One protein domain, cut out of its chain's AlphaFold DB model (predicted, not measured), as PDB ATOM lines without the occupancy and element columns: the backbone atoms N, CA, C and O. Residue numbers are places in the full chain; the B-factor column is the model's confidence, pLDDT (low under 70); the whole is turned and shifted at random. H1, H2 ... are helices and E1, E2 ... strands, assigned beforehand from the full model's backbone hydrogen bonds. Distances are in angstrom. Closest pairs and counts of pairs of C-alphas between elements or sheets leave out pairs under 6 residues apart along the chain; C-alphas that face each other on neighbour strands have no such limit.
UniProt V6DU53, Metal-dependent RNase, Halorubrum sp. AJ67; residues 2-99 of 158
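What this domain is: This is residues 2 to 99 of the 158 residues of the protein "Metal-dependent RNase" of Halorubrum sp. AJ67 (UniProt V6DU53). The domain has little regular structure: one twisted sheet of four strands, with long unnamed stretches around it and a short helix, H1, that only grazes it. The printed part has 98 residues, 25 in named elements, mostly strand, in the order H1 E1 E2 E3 E4. The mixed sheet runs E1 E2 E3 E4. The whole is compact, with a radius of gyration of the C-alphas of 14.0 A and spans of 37 by 36 by 24 A.

Where its parts are: E1, residues 34 to 39, begins at C-alpha 34 (-35.419, -27.402, -37.463) and measures 15.4 A. E2, residues 48 to 53, measures 16.4 A; E3, residues 56 to 60, 12.9 A. E4, residues 85 to 87, ends at C-alpha 87 (-37.346, -11.814, -34.415). H1 is residues 19 to 23.

How they stand to each other: E1, E2 and E3 form a meander, each strand the antiparallel neighbour of the one before, in two hairpins. Within hydrogen-bond range are N 36 and O 50, 2.9 A, and N 51 and O 58, 2.8 A. E4 is parallel to E3, with N 87 and O 59 at 2.8 A. The edge strands E1 and E4 are apart. H1 grazes the sheet with residues 19 to 20; its O i to N i+4 pair is within range.

The domain as a whole: The printed part has no cut. The link E3 to E4 is long, 24 residues. Confidence is under 70 in 32 residues, among them 2 to 9 and 89 to 99.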
ATOM      1  N   PRO A   2     -45.106 -40.016 -15.490       50.94
ATOM      2  CA  PRO A   2     -44.591 -39.248 -16.627       50.94
ATOM      3  C   PRO A   2     -44.660 -37.753 -16.294       50.94
ATOM      4  O   PRO A   2     -45.580 -37.339 -15.591       50.94
ATOM      5  N   ASP A   3     -43.656 -36.988 -16.715       52.28
ATOM      6  CA  ASP A   3     -43.691 -35.536 -16.565       52.28
ATOM      7  C   ASP A   3     -44.711 -34.986 -17.565       52.28
ATOM      8  O   ASP A   3     -44.573 -35.172 -18.772       52.28
ATOM      9  N   THR A   4     -45.798 -34.417 -17.051       53.22
ATOM     10  CA  THR A   4     -46.866 -33.833 -17.867       53.22
ATOM     11  C   THR A   4     -46.697 -32.334 -18.066       53.22
ATOM     12  O   THR A   4     -47.410 -31.775 -18.892       53.22
ATOM     13  N   ALA A   5     -45.808 -31.690 -17.304       53.44
ATOM     14  CA  ALA A   5     -45.508 -30.270 -17.447       53.44
ATOM     15  C   ALA A   5     -44.538 -30.055 -18.613       53.44
ATOM     16  O   ALA A   5     -44.759 -29.174 -19.438       53.44
ATOM     17  N   HIS A   6     -43.532 -30.928 -18.732       59.91
ATOM     18  CA  HIS A   6     -42.517 -30.853 -19.779       59.91
ATOM     19  C   HIS A   6     -42.260 -32.222 -20.431       59.91
ATOM     20  O   HIS A   6     -41.164 -32.765 -20.327       59.91
ATOM     21  N   PRO A   7     -43.249 -32.822 -21.119       54.62
ATOM     22  CA  PRO A   7     -43.118 -34.168 -21.686       54.62
ATOM     23  C   PRO A   7     -42.030 -34.300 -22.766       54.62
ATOM     24  O   PRO A   7     -41.653 -35.422 -23.102       54.62
ATOM     25  N   TRP A   8     -41.546 -33.183 -23.314       61.88
ATOM     26  CA  TRP A   8     -40.451 -33.126 -24.286       61.88
ATOM     27  C   TRP A   8     -39.060 -32.998 -23.644       61.88
ATOM     28  O   TRP A   8     -38.062 -33.170 -24.337       61.88
ATOM     29  N   LEU A   9     -38.977 -32.714 -22.340       66.19
ATOM     30  CA  LEU A   9     -37.724 -32.640 -21.595       66.19
ATOM     31  C   LEU A   9     -37.487 -33.957 -20.839       66.19
ATOM     32  O   LEU A   9     -38.347 -34.407 -20.074       66.19
ATOM     33  N   PRO A  10     -36.323 -34.604 -21.020       73.19
ATOM     34  CA  PRO A  10     -35.898 -35.689 -20.148       73.19
ATOM     35  C   PRO A  10     -35.879 -35.252 -18.674       73.19
ATOM     36  O   PRO A  10     -35.666 -34.094 -18.340       73.19
ATOM     37  N   LYS A  11     -36.076 -36.192 -17.747       64.19
ATOM     38  CA  LYS A  11     -36.184 -35.861 -16.312       64.19
ATOM     39  C   LYS A  11     -34.884 -35.398 -15.658       64.19
ATOM     40  O   LYS A  11     -34.936 -34.805 -14.587       64.19
ATOM     41  N   ASP A  12     -33.755 -35.684 -16.296       65.56
ATOM     42  CA  ASP A  12     -32.411 -35.431 -15.774       65.56
ATOM     43  C   ASP A  12     -31.713 -34.292 -16.546       65.56
ATOM     44  O   ASP A  12     -30.496 -34.303 -16.712       65.56
ATOM     45  N   THR A  13     -32.478 -33.331 -17.074       73.50
ATOM     46  CA  THR A  13     -31.931 -32.170 -17.795       73.50
ATOM     47  C   THR A  13     -31.513 -31.052 -16.851       73.50
ATOM     48  O   THR A  13     -32.305 -30.630 -16.006       73.50
ATOM     49  N   ASP A  14     -30.309 -30.525 -17.053       78.88
ATOM     50  CA  ASP A  14     -29.796 -29.333 -16.380       78.88
ATOM     51  C   ASP A  14     -29.847 -28.096 -17.302       78.88
ATOM     52  O   ASP A  14     -30.483 -28.106 -18.357       78.88
ATOM     53  N   GLU A  15     -29.205 -27.002 -16.889       71.44
ATOM     54  CA  GLU A  15     -29.160 -25.737 -17.638       71.44
ATOM     55  C   GLU A  15     -28.409 -25.828 -18.978       71.44
ATOM     56  O   GLU A  15     -28.542 -24.945 -19.828       71.44
ATOM     57  N   THR A  16     -27.637 -26.893 -19.183       78.81
ATOM     58  CA  THR A  16     -26.817 -27.112 -20.380       78.81
ATOM     59  C   THR A  16     -27.506 -27.973 -21.429       78.81
ATOM     60  O   THR A  16     -26.964 -28.151 -22.513       78.81
ATOM     61  N   PHE A  17     -28.704 -28.484 -21.137       81.25
ATOM     62  CA  PHE A  17     -29.424 -29.370 -22.038       81.25
ATOM     63  C   PHE A  17     -29.763 -28.702 -23.382       81.25
ATOM     64  O   PHE A  17     -30.555 -27.759 -23.429       81.25
ATOM     65  N   ASP A  18     -29.211 -29.242 -24.473       80.00
ATOM     66  CA  ASP A  18     -29.604 -28.917 -25.845       80.00
ATOM     67  C   ASP A  18     -30.548 -30.012 -26.400       80.00
ATOM     68  O   ASP A  18     -30.140 -31.169 -26.563       80.00
ATOM     69  N   PRO A  19     -31.817 -29.677 -26.704       75.06
ATOM     70  CA  PRO A  19     -32.775 -30.606 -27.299       75.06
ATOM     71  C   PRO A  19     -32.336 -31.191 -28.647       75.06
ATOM     72  O   PRO A  19     -32.715 -32.321 -28.956       75.06
ATOM     73  N   LEU A  20     -31.560 -30.452 -29.447       79.75
ATOM     74  CA  LEU A  20     -31.098 -30.911 -30.759       79.75
ATOM     75  C   LEU A  20     -29.978 -31.936 -30.633       79.75
ATOM     76  O   LEU A  20     -30.064 -33.002 -31.242       79.75
ATOM     77  N   GLU A  21     -28.989 -31.659 -29.777       81.31
ATOM     78  CA  GLU A  21     -27.925 -32.621 -29.461       81.31
ATOM     79  C   GLU A  21     -28.515 -33.908 -28.878       81.31
ATOM     80  O   GLU A  21     -28.098 -35.011 -29.227       81.31
ATOM     81  N   HIS A  22     -29.527 -33.788 -28.014       80.00
ATOM     82  CA  HIS A  22     -30.202 -34.947 -27.438       80.00
ATOM     83  C   HIS A  22     -30.929 -35.804 -28.484       80.00
ATOM     84  O   HIS A  22     -30.970 -37.029 -28.352       80.00
ATOM     85  N   ALA A  23     -31.529 -35.169 -29.493       78.56
ATOM     86  CA  ALA A  23     -32.297 -35.841 -30.534       78.56
ATOM     87  C   ALA A  23     -31.443 -36.328 -31.719       78.56
ATOM     88  O   ALA A  23     -31.990 -36.996 -32.597       78.56
ATOM     89  N   ASP A  24     -30.138 -36.024 -31.735       82.94
ATOM     90  CA  ASP A  24     -29.230 -36.277 -32.864       82.94
ATOM     91  C   ASP A  24     -29.766 -35.652 -34.171       82.94
ATOM     92  O   ASP A  24     -29.792 -36.274 -35.234       82.94
ATOM     93  N   ILE A  25     -30.286 -34.420 -34.062       81.81
ATOM     94  CA  ILE A  25     -30.862 -33.658 -35.176       81.81
ATOM     95  C   ILE A  25     -29.970 -32.460 -35.479       81.81
ATOM     96  O   ILE A  25     -29.827 -31.555 -34.660       81.81
ATOM     97  N   GLU A  26     -29.470 -32.406 -36.709       82.62
ATOM     98  CA  GLU A  26     -28.747 -31.255 -37.244       82.62
ATOM     99  C   GLU A  26     -29.427 -30.743 -38.524       82.62
ATOM    100  O   GLU A  26     -29.925 -31.548 -39.327       82.62
ATOM    101  N   PRO A  27     -29.456 -29.416 -38.755       83.06
ATOM    102  CA  PRO A  27     -29.869 -28.868 -40.037       83.06
ATOM    103  C   PRO A  27     -28.984 -29.399 -41.168       83.06
ATOM    104  O   PRO A  27     -27.763 -29.470 -41.046       83.06
ATOM    105  N   SER A  28     -29.601 -29.761 -42.285       80.31
ATOM    106  CA  SER A  28     -28.918 -30.290 -43.467       80.31
ATOM    107  C   SER A  28     -29.707 -29.944 -44.730       80.31
ATOM    108  O   SER A  28     -30.854 -29.507 -44.626       80.31
ATOM    109  N   PRO A  29     -29.204 -30.217 -45.942       80.12
ATOM    110  CA  PRO A  29     -29.977 -29.963 -47.156       80.12
ATOM    111  C   PRO A  29     -31.277 -30.785 -47.224       80.12
ATOM    112  O   PRO A  29     -32.231 -30.383 -47.889       80.12
ATOM    113  N   GLU A  30     -31.325 -31.931 -46.537       82.94
ATOM    114  CA  GLU A  30     -32.518 -32.782 -46.429       82.94
ATOM    115  C   GLU A  30     -33.433 -32.373 -45.262       82.94
ATOM    116  O   GLU A  30     -34.619 -32.691 -45.270       82.94
ATOM    117  N   THR A  31     -32.908 -31.638 -44.275       79.69
ATOM    118  CA  THR A  31     -33.651 -31.048 -43.145       79.69
ATOM    119  C   THR A  31     -33.226 -29.584 -42.968       79.69
ATOM    120  O   THR A  31     -32.494 -29.254 -42.037       79.69
ATOM    121  N   PRO A  32     -33.627 -28.684 -43.884       82.31
ATOM    122  CA  PRO A  32     -33.055 -27.332 -43.963       82.31
ATOM    123  C   PRO A  32     -33.519 -26.401 -42.836       82.31
ATOM    124  O   PRO A  32     -32.973 -25.311 -42.668       82.31
ATOM    125  N   LEU A  33     -34.548 -26.815 -42.095       83.31
ATOM    126  CA  LEU A  33     -35.183 -26.048 -41.038       83.31
ATOM    127  C   LEU A  33     -35.553 -26.985 -39.890       83.31
ATOM    128  O   LEU A  33     -36.331 -27.922 -40.087       83.31
ATOM    129  N   VAL A  34     -35.046 -26.703 -38.696       85.31
ATOM    130  CA  VAL A  34     -35.419 -27.402 -37.463       85.31
ATOM    131  C   VAL A  34     -36.038 -26.392 -36.507       85.31
ATOM    132  O   VAL A  34     -35.492 -25.312 -36.300       85.31
ATOM    133  N   ILE A  35     -37.197 -26.730 -35.942       86.19
ATOM    134  CA  ILE A  35     -37.925 -25.855 -35.020       86.19
ATOM    135  C   ILE A  35     -37.995 -26.533 -33.658       86.19
ATOM    136  O   ILE A  35     -38.564 -27.617 -33.533       86.19
ATOM    137  N   THR A  36     -37.456 -25.866 -32.641       86.00
ATOM    138  CA  THR A  36     -37.541 -26.294 -31.243       86.00
ATOM    139  C   THR A  36     -38.444 -25.327 -30.478       86.00
ATOM    140  O   THR A  36     -38.070 -24.162 -30.300       86.00
ATOM    141  N   PRO A  37     -39.624 -25.762 -30.004       83.50
ATOM    142  CA  PRO A  37     -40.447 -24.944 -29.124       83.50
ATOM    143  C   PRO A  37     -39.732 -24.736 -27.784       83.50
ATOM    144  O   PRO A  37     -39.415 -25.695 -27.081       83.50
ATOM    145  N   ARG A  38     -39.453 -23.478 -27.441       82.81
ATOM    146  CA  ARG A  38     -38.845 -23.065 -26.165       82.81
ATOM    147  C   ARG A  38     -39.876 -22.486 -25.194       82.81
ATOM    148  O   ARG A  38     -39.626 -22.430 -23.997       82.81
ATOM    149  N   GLY A  39     -41.050 -22.102 -25.680       79.94
ATOM    150  CA  GLY A  39     -42.195 -21.726 -24.857       79.94
ATOM    151  C   GLY A  39     -43.428 -21.430 -25.710       79.94
ATOM    152  O   GLY A  39     -43.324 -21.300 -26.932       79.94
ATOM    153  N   GLY A  40     -44.604 -21.386 -25.079       72.12
ATOM    154  CA  GLY A  40     -45.892 -21.238 -25.770       72.12
ATOM    155  C   GLY A  40     -46.376 -22.507 -26.487       72.12
ATOM    156  O   GLY A  40     -47.402 -22.474 -27.162       72.12
ATOM    157  N   ASP A  41     -45.671 -23.635 -26.333       66.12
ATOM    158  CA  ASP A  41     -46.165 -24.944 -26.761       66.12
ATOM    159  C   ASP A  41     -47.015 -25.561 -25.647       66.12
ATOM    160  O   ASP A  41     -46.562 -25.748 -24.517       66.12
ATOM    161  N   ARG A  42     -48.270 -25.889 -25.975       62.28
ATOM    162  CA  ARG A  42     -49.270 -26.474 -25.058       62.28
ATOM    163  C   ARG A  42     -49.641 -25.593 -23.854       62.28
ATOM    164  O   ARG A  42     -50.251 -26.088 -22.905       62.28
ATOM    165  N   GLU A  43     -49.340 -24.301 -23.915       63.34
ATOM    166  CA  GLU A  43     -49.651 -23.299 -22.894       63.34
ATOM    167  C   GLU A  43     -49.826 -21.905 -23.513       63.34
ATOM    168  O   GLU A  43     -49.496 -21.690 -24.676       63.34
ATOM    169  N   VAL A  44     -50.358 -20.957 -22.736       68.31
ATOM    170  CA  VAL A  44     -50.556 -19.564 -23.167       68.31
ATOM    171  C   VAL A  44     -49.535 -18.662 -22.476       68.31
ATOM    172  O   VAL A  44     -49.343 -18.748 -21.260       68.31
ATOM    173  N   GLY A  45     -48.908 -17.786 -23.262       69.31
ATOM    174  CA  GLY A  45     -47.836 -16.893 -22.826       69.31
ATOM    175  C   GLY A  45     -46.451 -17.513 -23.007       69.31
ATOM    176  O   GLY A  45     -46.319 -18.698 -23.310       69.31
ATOM    177  N   ARG A  46     -45.412 -16.684 -22.835       74.25
ATOM    178  CA  ARG A  46     -43.993 -17.050 -23.018       74.25
ATOM    179  C   ARG A  46     -43.688 -17.807 -24.320       74.25
ATOM    180  O   ARG A  46     -42.847 -18.703 -24.308       74.25
ATOM    181  N   SER A  47     -44.364 -17.469 -25.425       81.06
ATOM    182  CA  SER A  47     -43.972 -17.965 -26.750       81.06
ATOM    183  C   SER A  47     -42.469 -17.773 -26.929       81.06
ATOM    184  O   SER A  47     -41.919 -16.816 -26.387       81.06
ATOM    185  N   CYS A  48     -41.800 -18.734 -27.566       83.75
ATOM    186  CA  CYS A  48     -40.439 -18.611 -28.097       83.75
ATOM    187  C   CYS A  48     -40.154 -19.859 -28.925       83.75
ATOM    188  O   CYS A  48     -40.242 -20.984 -28.424       83.75
ATOM    189  N   TYR A  49     -39.793 -19.670 -30.187       86.81
ATOM    190  CA  TYR A  49     -39.399 -20.752 -31.080       86.81
ATOM    191  C   TYR A  49     -37.952 -20.558 -31.483       86.81
ATOM    192  O   TYR A  49     -37.581 -19.523 -32.033       86.81
ATOM    193  N   GLN A  50     -37.136 -21.569 -31.229       88.31
ATOM    194  CA  GLN A  50     -35.808 -21.635 -31.803       88.31
ATOM    195  C   GLN A  50     -35.906 -22.229 -33.203       88.31
ATOM    196  O   GLN A  50     -36.535 -23.269 -33.402       88.31
ATOM    197  N   VAL A  51     -35.270 -21.559 -34.152       87.94
ATOM    198  CA  VAL A  51     -35.206 -21.950 -35.551       87.94
ATOM    199  C   VAL A  51     -33.744 -22.138 -35.929       87.94
ATOM    200  O   VAL A  51     -32.985 -21.171 -35.963       87.94
ATOM    201  N   ASP A  52     -33.364 -23.371 -36.238       86.38
ATOM    202  CA  ASP A  52     -32.029 -23.717 -36.712       86.38
ATOM    203  C   ASP A  52     -32.052 -23.997 -38.211       86.38
ATOM    204  O   ASP A  52     -32.910 -24.714 -38.732       86.38
ATOM    205  N   THR A  53     -31.066 -23.431 -38.893       86.50
ATOM    206  CA  THR A  53     -30.767 -23.656 -40.307       86.50
ATOM    207  C   THR A  53     -29.280 -23.960 -40.453       86.50
ATOM    208  O   THR A  53     -28.500 -23.719 -39.534       86.50
ATOM    209  N   GLU A  54     -28.840 -24.392 -41.636       85.25
ATOM    210  CA  GLU A  54     -27.402 -24.521 -41.939       85.25
ATOM    211  C   GLU A  54     -26.641 -23.179 -41.873       85.25
ATOM    212  O   GLU A  54     -25.412 -23.146 -41.939       85.25
ATOM    213  N   HIS A  55     -27.357 -22.056 -41.796       85.00
ATOM    214  CA  HIS A  55     -26.795 -20.710 -41.881       85.00
ATOM    215  C   HIS A  55     -26.812 -19.949 -40.563       85.00
ATOM    216  O   HIS A  55     -26.173 -18.902 -40.469       85.00
ATOM    217  N   GLY A  56     -27.539 -20.448 -39.571       83.19
ATOM    218  CA  GLY A  56     -27.672 -19.760 -38.304       83.19
ATOM    219  C   GLY A  56     -28.828 -20.258 -37.460       83.19
ATOM    220  O   GLY A  56     -29.680 -21.038 -37.908       83.19
ATOM    221  N   ARG A  57     -28.829 -19.756 -36.231       86.25
ATOM    222  CA  ARG A  57     -29.790 -20.037 -35.174       86.25
ATOM    223  C   ARG A  57     -30.523 -18.756 -34.806       86.25
ATOM    224  O   ARG A  57     -29.919 -17.750 -34.428       86.25
ATOM    225  N   TYR A  58     -31.842 -18.816 -34.870       85.62
ATOM    226  CA  TYR A  58     -32.719 -17.678 -34.639       85.62
ATOM    227  C   TYR A  58     -33.707 -17.974 -33.524       85.62
ATOM    228  O   TYR A  58     -34.113 -19.119 -33.326       85.62
ATOM    229  N   LEU A  59     -34.130 -16.929 -32.825       85.81
ATOM    230  CA  LEU A  59     -35.250 -16.995 -31.895       85.81
ATOM    231  C   LEU A  59     -36.421 -16.184 -32.450       85.81
ATOM    232  O   LEU A  59     -36.231 -15.053 -32.893       85.81
ATOM    233  N   VAL A  60     -37.620 -16.752 -32.426       85.25
ATOM    234  CA  VAL A  60     -38.853 -16.123 -32.910       85.25
ATOM    235  C   VAL A  60     -39.826 -15.976 -31.755       85.25
ATOM    236  O   VAL A  60     -40.092 -16.956 -31.065       85.25
ATOM    237  N   ASP A  61     -40.359 -14.762 -31.605       78.62
ATOM    238  CA  ASP A  61     -41.407 -14.385 -30.659       78.62
ATOM    239  C   ASP A  61     -41.099 -14.866 -29.243       78.62
ATOM    240  O   ASP A  61     -41.674 -15.848 -28.822       78.62
ATOM    241  N   CYS A  62     -40.140 -14.250 -28.541       78.56
ATOM    242  CA  CYS A  62     -39.736 -14.659 -27.188       78.56
ATOM    243  C   CYS A  62     -40.408 -13.789 -26.120       78.56
ATOM    244  O   CYS A  62     -39.782 -12.918 -25.507       78.56
ATOM    245  N   GLY A  63     -41.713 -14.003 -25.967       74.69
ATOM    246  CA  GLY A  63     -42.582 -13.300 -25.032       74.69
ATOM    247  C   GLY A  63     -42.402 -13.737 -23.575       74.69
ATOM    248  O   GLY A  63     -41.619 -14.628 -23.249       74.69
ATOM    249  N   LEU A  64     -43.171 -13.116 -22.677       71.00
ATOM    250  CA  LEU A  64     -43.192 -13.439 -21.245       71.00
ATOM    251  C   LEU A  64     -44.576 -13.928 -20.826       71.00
ATOM    252  O   LEU A  64     -45.581 -13.401 -21.289       71.00
ATOM    253  N   SER A  65     -44.645 -14.883 -19.901       71.06
ATOM    254  CA  SER A  65     -45.912 -15.260 -19.266       71.06
ATOM    255  C   SER A  65     -46.249 -14.297 -18.122       71.06
ATOM    256  O   SER A  65     -45.395 -13.983 -17.287       71.06
ATOM    257  N   GLN A  66     -47.504 -13.840 -18.062       65.69
ATOM    258  CA  GLN A  66     -48.030 -12.975 -16.991       65.69
ATOM    259  C   GLN A  66     -48.625 -13.758 -15.805       65.69
ATOM    260  O   GLN A  66     -49.055 -13.164 -14.815       65.69
ATOM    261  N   GLY A  67     -48.664 -15.091 -15.894       65.50
ATOM    262  CA  GLY A  67     -49.235 -15.962 -14.869       65.50
ATOM    263  C   GLY A  67     -48.349 -16.169 -13.635       65.50
ATOM    264  O   GLY A  67     -47.218 -15.689 -13.533       65.50
ATOM    265  N   THR A  68     -48.869 -16.933 -12.671       49.94
ATOM    266  CA  THR A  68     -48.104 -17.417 -11.514       49.94
ATOM    267  C   THR A  68     -47.316 -18.667 -11.917       49.94
ATOM    268  O   THR A  68     -47.852 -19.773 -11.881       49.94
ATOM    269  N   GLY A  69     -46.067 -18.488 -12.347       63.84
ATOM    270  CA  GLY A  69     -45.180 -19.557 -12.820       63.84
ATOM    271  C   GLY A  69     -43.898 -19.004 -13.447       63.84
ATOM    272  O   GLY A  69     -43.607 -17.813 -13.308       63.84
ATOM    273  N   ASP A  70     -43.143 -19.861 -14.140       65.56
ATOM    274  CA  ASP A  70     -41.944 -19.454 -14.878       65.56
ATOM    275  C   ASP A  70     -42.314 -18.493 -16.009       65.56
ATOM    276  O   ASP A  70     -43.020 -18.846 -16.958       65.56
ATOM    277  N   LYS A  71     -41.839 -17.252 -15.890       73.19
ATOM    278  CA  LYS A  71     -42.219 -16.151 -16.784       73.19
ATOM    279  C   LYS A  71     -41.486 -16.169 -18.115       73.19
ATOM    280  O   LYS A  71     -41.983 -15.597 -19.080       73.19
ATOM    281  N   PHE A  72     -40.310 -16.782 -18.150       77.69
ATOM    282  CA  PHE A  72     -39.431 -16.783 -19.308       77.69
ATOM    283  C   PHE A  72     -39.584 -18.083 -20.104       77.69
ATOM    284  O   PHE A  72     -39.910 -19.119 -19.514       77.69
ATOM    285  N   PRO A  73     -39.333 -18.048 -21.421       78.81
ATOM    286  CA  PRO A  73     -39.137 -19.256 -22.205       78.81
ATOM    287  C   PRO A  73     -37.947 -20.077 -21.694       78.81
ATOM    288  O   PRO A  73     -37.055 -19.560 -21.016       78.81
ATOM    289  N   ASP A  74     -37.906 -21.354 -22.054       83.56
ATOM    290  CA  ASP A  74     -36.794 -22.242 -21.740       83.56
ATOM    291  C   ASP A  74     -35.577 -21.931 -22.622       83.56
ATOM    292  O   ASP A  74     -35.487 -22.356 -23.773       83.56
ATOM    293  N   LEU A  75     -34.624 -21.185 -22.067       83.75
ATOM    294  CA  LEU A  75     -33.390 -20.790 -22.751       83.75
ATOM    295  C   LEU A  75     -32.197 -21.709 -22.435       83.75
ATOM    296  O   LEU A  75     -31.059 -21.369 -22.758       83.75
ATOM    297  N   ARG A  76     -32.420 -22.864 -21.796       82.88
ATOM    298  CA  ARG A  76     -31.341 -23.811 -21.473       82.88
ATOM    299  C   ARG A  76     -30.683 -24.361 -22.740       82.88
ATOM    300  O   ARG A  76     -31.329 -24.514 -23.783       82.88
ATOM    301  N   GLY A  77     -29.377 -24.605 -22.650       80.88
ATOM    302  CA  GLY A  77     -28.535 -25.004 -23.783       80.88
ATOM    303  C   GLY A  77     -28.196 -23.871 -24.764       80.88
ATOM    304  O   GLY A  77     -27.372 -24.066 -25.654       80.88
ATOM    305  N   LEU A  78     -28.764 -22.667 -24.607       81.00
ATOM    306  CA  LEU A  78     -28.441 -21.514 -25.449       81.00
ATOM    307  C   LEU A  78     -27.391 -20.624 -24.790       81.00
ATOM    308  O   LEU A  78     -27.514 -20.232 -23.630       81.00
ATOM    309  N   GLN A  79     -26.364 -20.256 -25.554       77.44
ATOM    310  CA  GLN A  79     -25.359 -19.292 -25.121       77.44
ATOM    311  C   GLN A  79     -25.670 -17.916 -25.727       77.44
ATOM    312  O   GLN A  79     -26.111 -17.843 -26.874       77.44
ATOM    313  N   PRO A  80     -25.390 -16.794 -25.038       67.38
ATOM    314  CA  PRO A  80     -25.684 -15.455 -25.564       67.38
ATOM    315  C   PRO A  80     -25.069 -15.144 -26.939       67.38
ATOM    316  O   PRO A  80     -25.541 -14.257 -27.636       67.38
ATOM    317  N   GLN A  81     -24.005 -15.855 -27.322       74.69
ATOM    318  CA  GLN A  81     -23.289 -15.682 -28.592       74.69
ATOM    319  C   GLN A  81     -23.646 -16.749 -29.640       74.69
ATOM    320  O   GLN A  81     -23.103 -16.710 -30.737       74.69
ATOM    321  N   SER A  82     -24.521 -17.707 -29.314       79.69
ATOM    322  CA  SER A  82     -24.946 -18.768 -30.237       79.69
ATOM    323  C   SER A  82     -26.227 -18.425 -31.004       79.69
ATOM    324  O   SER A  82     -26.753 -19.294 -31.686       79.69
ATOM    325  N   ILE A  83     -26.773 -17.216 -30.835       84.81
ATOM    326  CA  ILE A  83     -27.996 -16.749 -31.501       84.81
ATOM    327  C   ILE A  83     -27.627 -15.619 -32.457       84.81
ATOM    328  O   ILE A  83     -27.094 -14.595 -32.028       84.81
ATOM    329  N   ASP A  84     -27.942 -15.789 -33.737       82.25
ATOM    330  CA  ASP A  84     -27.606 -14.822 -34.784       82.25
ATOM    331  C   ASP A  84     -28.601 -13.660 -34.837       82.25
ATOM    332  O   ASP A  84     -28.221 -12.514 -35.086       82.25
ATOM    333  N   ALA A  85     -29.886 -13.940 -34.600       82.31
ATOM    334  CA  ALA A  85     -30.918 -12.913 -34.529       82.31
ATOM    335  C   ALA A  85     -32.118 -13.342 -33.680       82.31
ATOM    336  O   ALA A  85     -32.430 -14.526 -33.539       82.31
ATOM    337  N   VAL A  86     -32.826 -12.337 -33.164       80.50
ATOM    338  CA  VAL A  86     -34.116 -12.498 -32.492       80.50
ATOM    339  C   VAL A  86     -35.162 -11.712 -33.275       80.50
ATOM    340  O   VAL A  86     -35.036 -10.499 -33.446       80.50
ATOM    341  N   PHE A  87     -36.195 -12.400 -33.746       79.94
ATOM    342  CA  PHE A  87     -37.346 -11.814 -34.415       79.94
ATOM    343  C   PHE A  87     -38.489 -11.708 -33.415       79.94
ATOM    344  O   PHE A  87     -39.102 -12.705 -33.048       79.94
ATOM    345  N   LEU A  88     -38.780 -10.492 -32.967       74.69
ATOM    346  CA  LEU A  88     -39.942 -10.235 -32.128       74.69
ATOM    347  C   LEU A  88     -41.137  -9.971 -33.039       74.69
ATOM    348  O   LEU A  88     -41.153  -8.971 -33.762       74.69
ATOM    349  N   THR A  89     -42.129 -10.859 -33.025       62.22
ATOM    350  CA  THR A  89     -43.403 -10.592 -33.690       62.22
ATOM    351  C   THR A  89     -44.178  -9.611 -32.830       62.22
ATOM    352  O   THR A  89     -44.944  -9.984 -31.950       62.22
ATOM    353  N   VAL A  90     -43.944  -8.325 -33.067       52.62
ATOM    354  CA  VAL A  90     -44.813  -7.288 -32.526       52.62
ATOM    355  C   VAL A  90     -46.121  -7.340 -33.309       52.62
ATOM    356  O   VAL A  90     -46.215  -6.861 -34.438       52.62
ATOM    357  N   GLY A  91     -47.146  -7.960 -32.726       44.75
ATOM    358  CA  GLY A  91     -48.507  -7.581 -33.073       44.75
ATOM    359  C   GLY A  91     -48.635  -6.085 -32.797       44.75
ATOM    360  O   GLY A  91     -48.116  -5.588 -31.799       44.75
ATOM    361  N   THR A  92     -49.310  -5.333 -33.661       41.34
ATOM    362  CA  THR A  92     -49.636  -3.917 -33.401       41.34
ATOM    363  C   THR A  92     -50.555  -3.724 -32.190       41.34
ATOM    364  O   THR A  92     -50.972  -2.611 -31.896       41.34
ATOM    365  N   GLU A  93     -50.835  -4.789 -31.452       41.78
ATOM    366  CA  GLU A  93     -51.318  -4.749 -30.092       41.78
ATOM    367  C   GLU A  93     -50.186  -5.243 -29.192       41.78
ATOM    368  O   GLU A  93     -49.780  -6.402 -29.260       41.78
ATOM    369  N   THR A  94     -49.679  -4.373 -28.322       40.28
ATOM    370  CA  THR A  94     -48.973  -4.781 -27.104       40.28
ATOM    371  C   THR A  94     -49.952  -5.511 -26.187       40.28
ATOM    372  O   THR A  94     -50.315  -5.021 -25.123       40.28
ATOM    373  N   ASN A  95     -50.406  -6.677 -26.619       37.69
ATOM    374  CA  ASN A  95     -50.955  -7.696 -25.764       37.69
ATOM    375  C   ASN A  95     -49.826  -8.701 -25.604       37.69
ATOM    376  O   ASN A  95     -49.314  -9.260 -26.568       37.69
ATOM    377  N   VAL A  96     -49.397  -8.883 -24.360       41.19
ATOM    378  CA  VAL A  96     -48.327  -9.805 -23.953       41.19
ATOM    379  C   VAL A  96     -48.745 -11.279 -24.131       41.19
ATOM    380  O   VAL A  96     -48.081 -12.192 -23.661       41.19
ATOM    381  N   ASP A  97     -49.817 -11.522 -24.874       40.66
ATOM    382  CA  ASP A  97     -50.344 -12.821 -25.226       40.66
ATOM    383  C   ASP A  97     -50.822 -12.741 -26.676       40.66
ATOM    384  O   ASP A  97     -51.648 -11.878 -26.979       40.66
ATOM    385  N   MET A  98     -50.445 -13.683 -27.548       40.62
ATOM    386  CA  MET A  98     -51.493 -14.190 -28.431       40.62
ATOM    387  C   MET A  98     -51.314 -15.623 -28.918       40.62
ATOM    388  O   MET A  98     -50.338 -16.002 -29.561       40.62
ATOM    389  N   ALA A  99     -52.360 -16.390 -28.617       39.69
ATOM    390  CA  ALA A  99     -52.735 -17.638 -29.244       39.69
ATOM    391  C   ALA A  99     -52.940 -17.456 -30.759       39.69
ATOM    392  O   ALA A  99     -53.450 -16.436 -31.217       39.69
TER     393      ALA A  99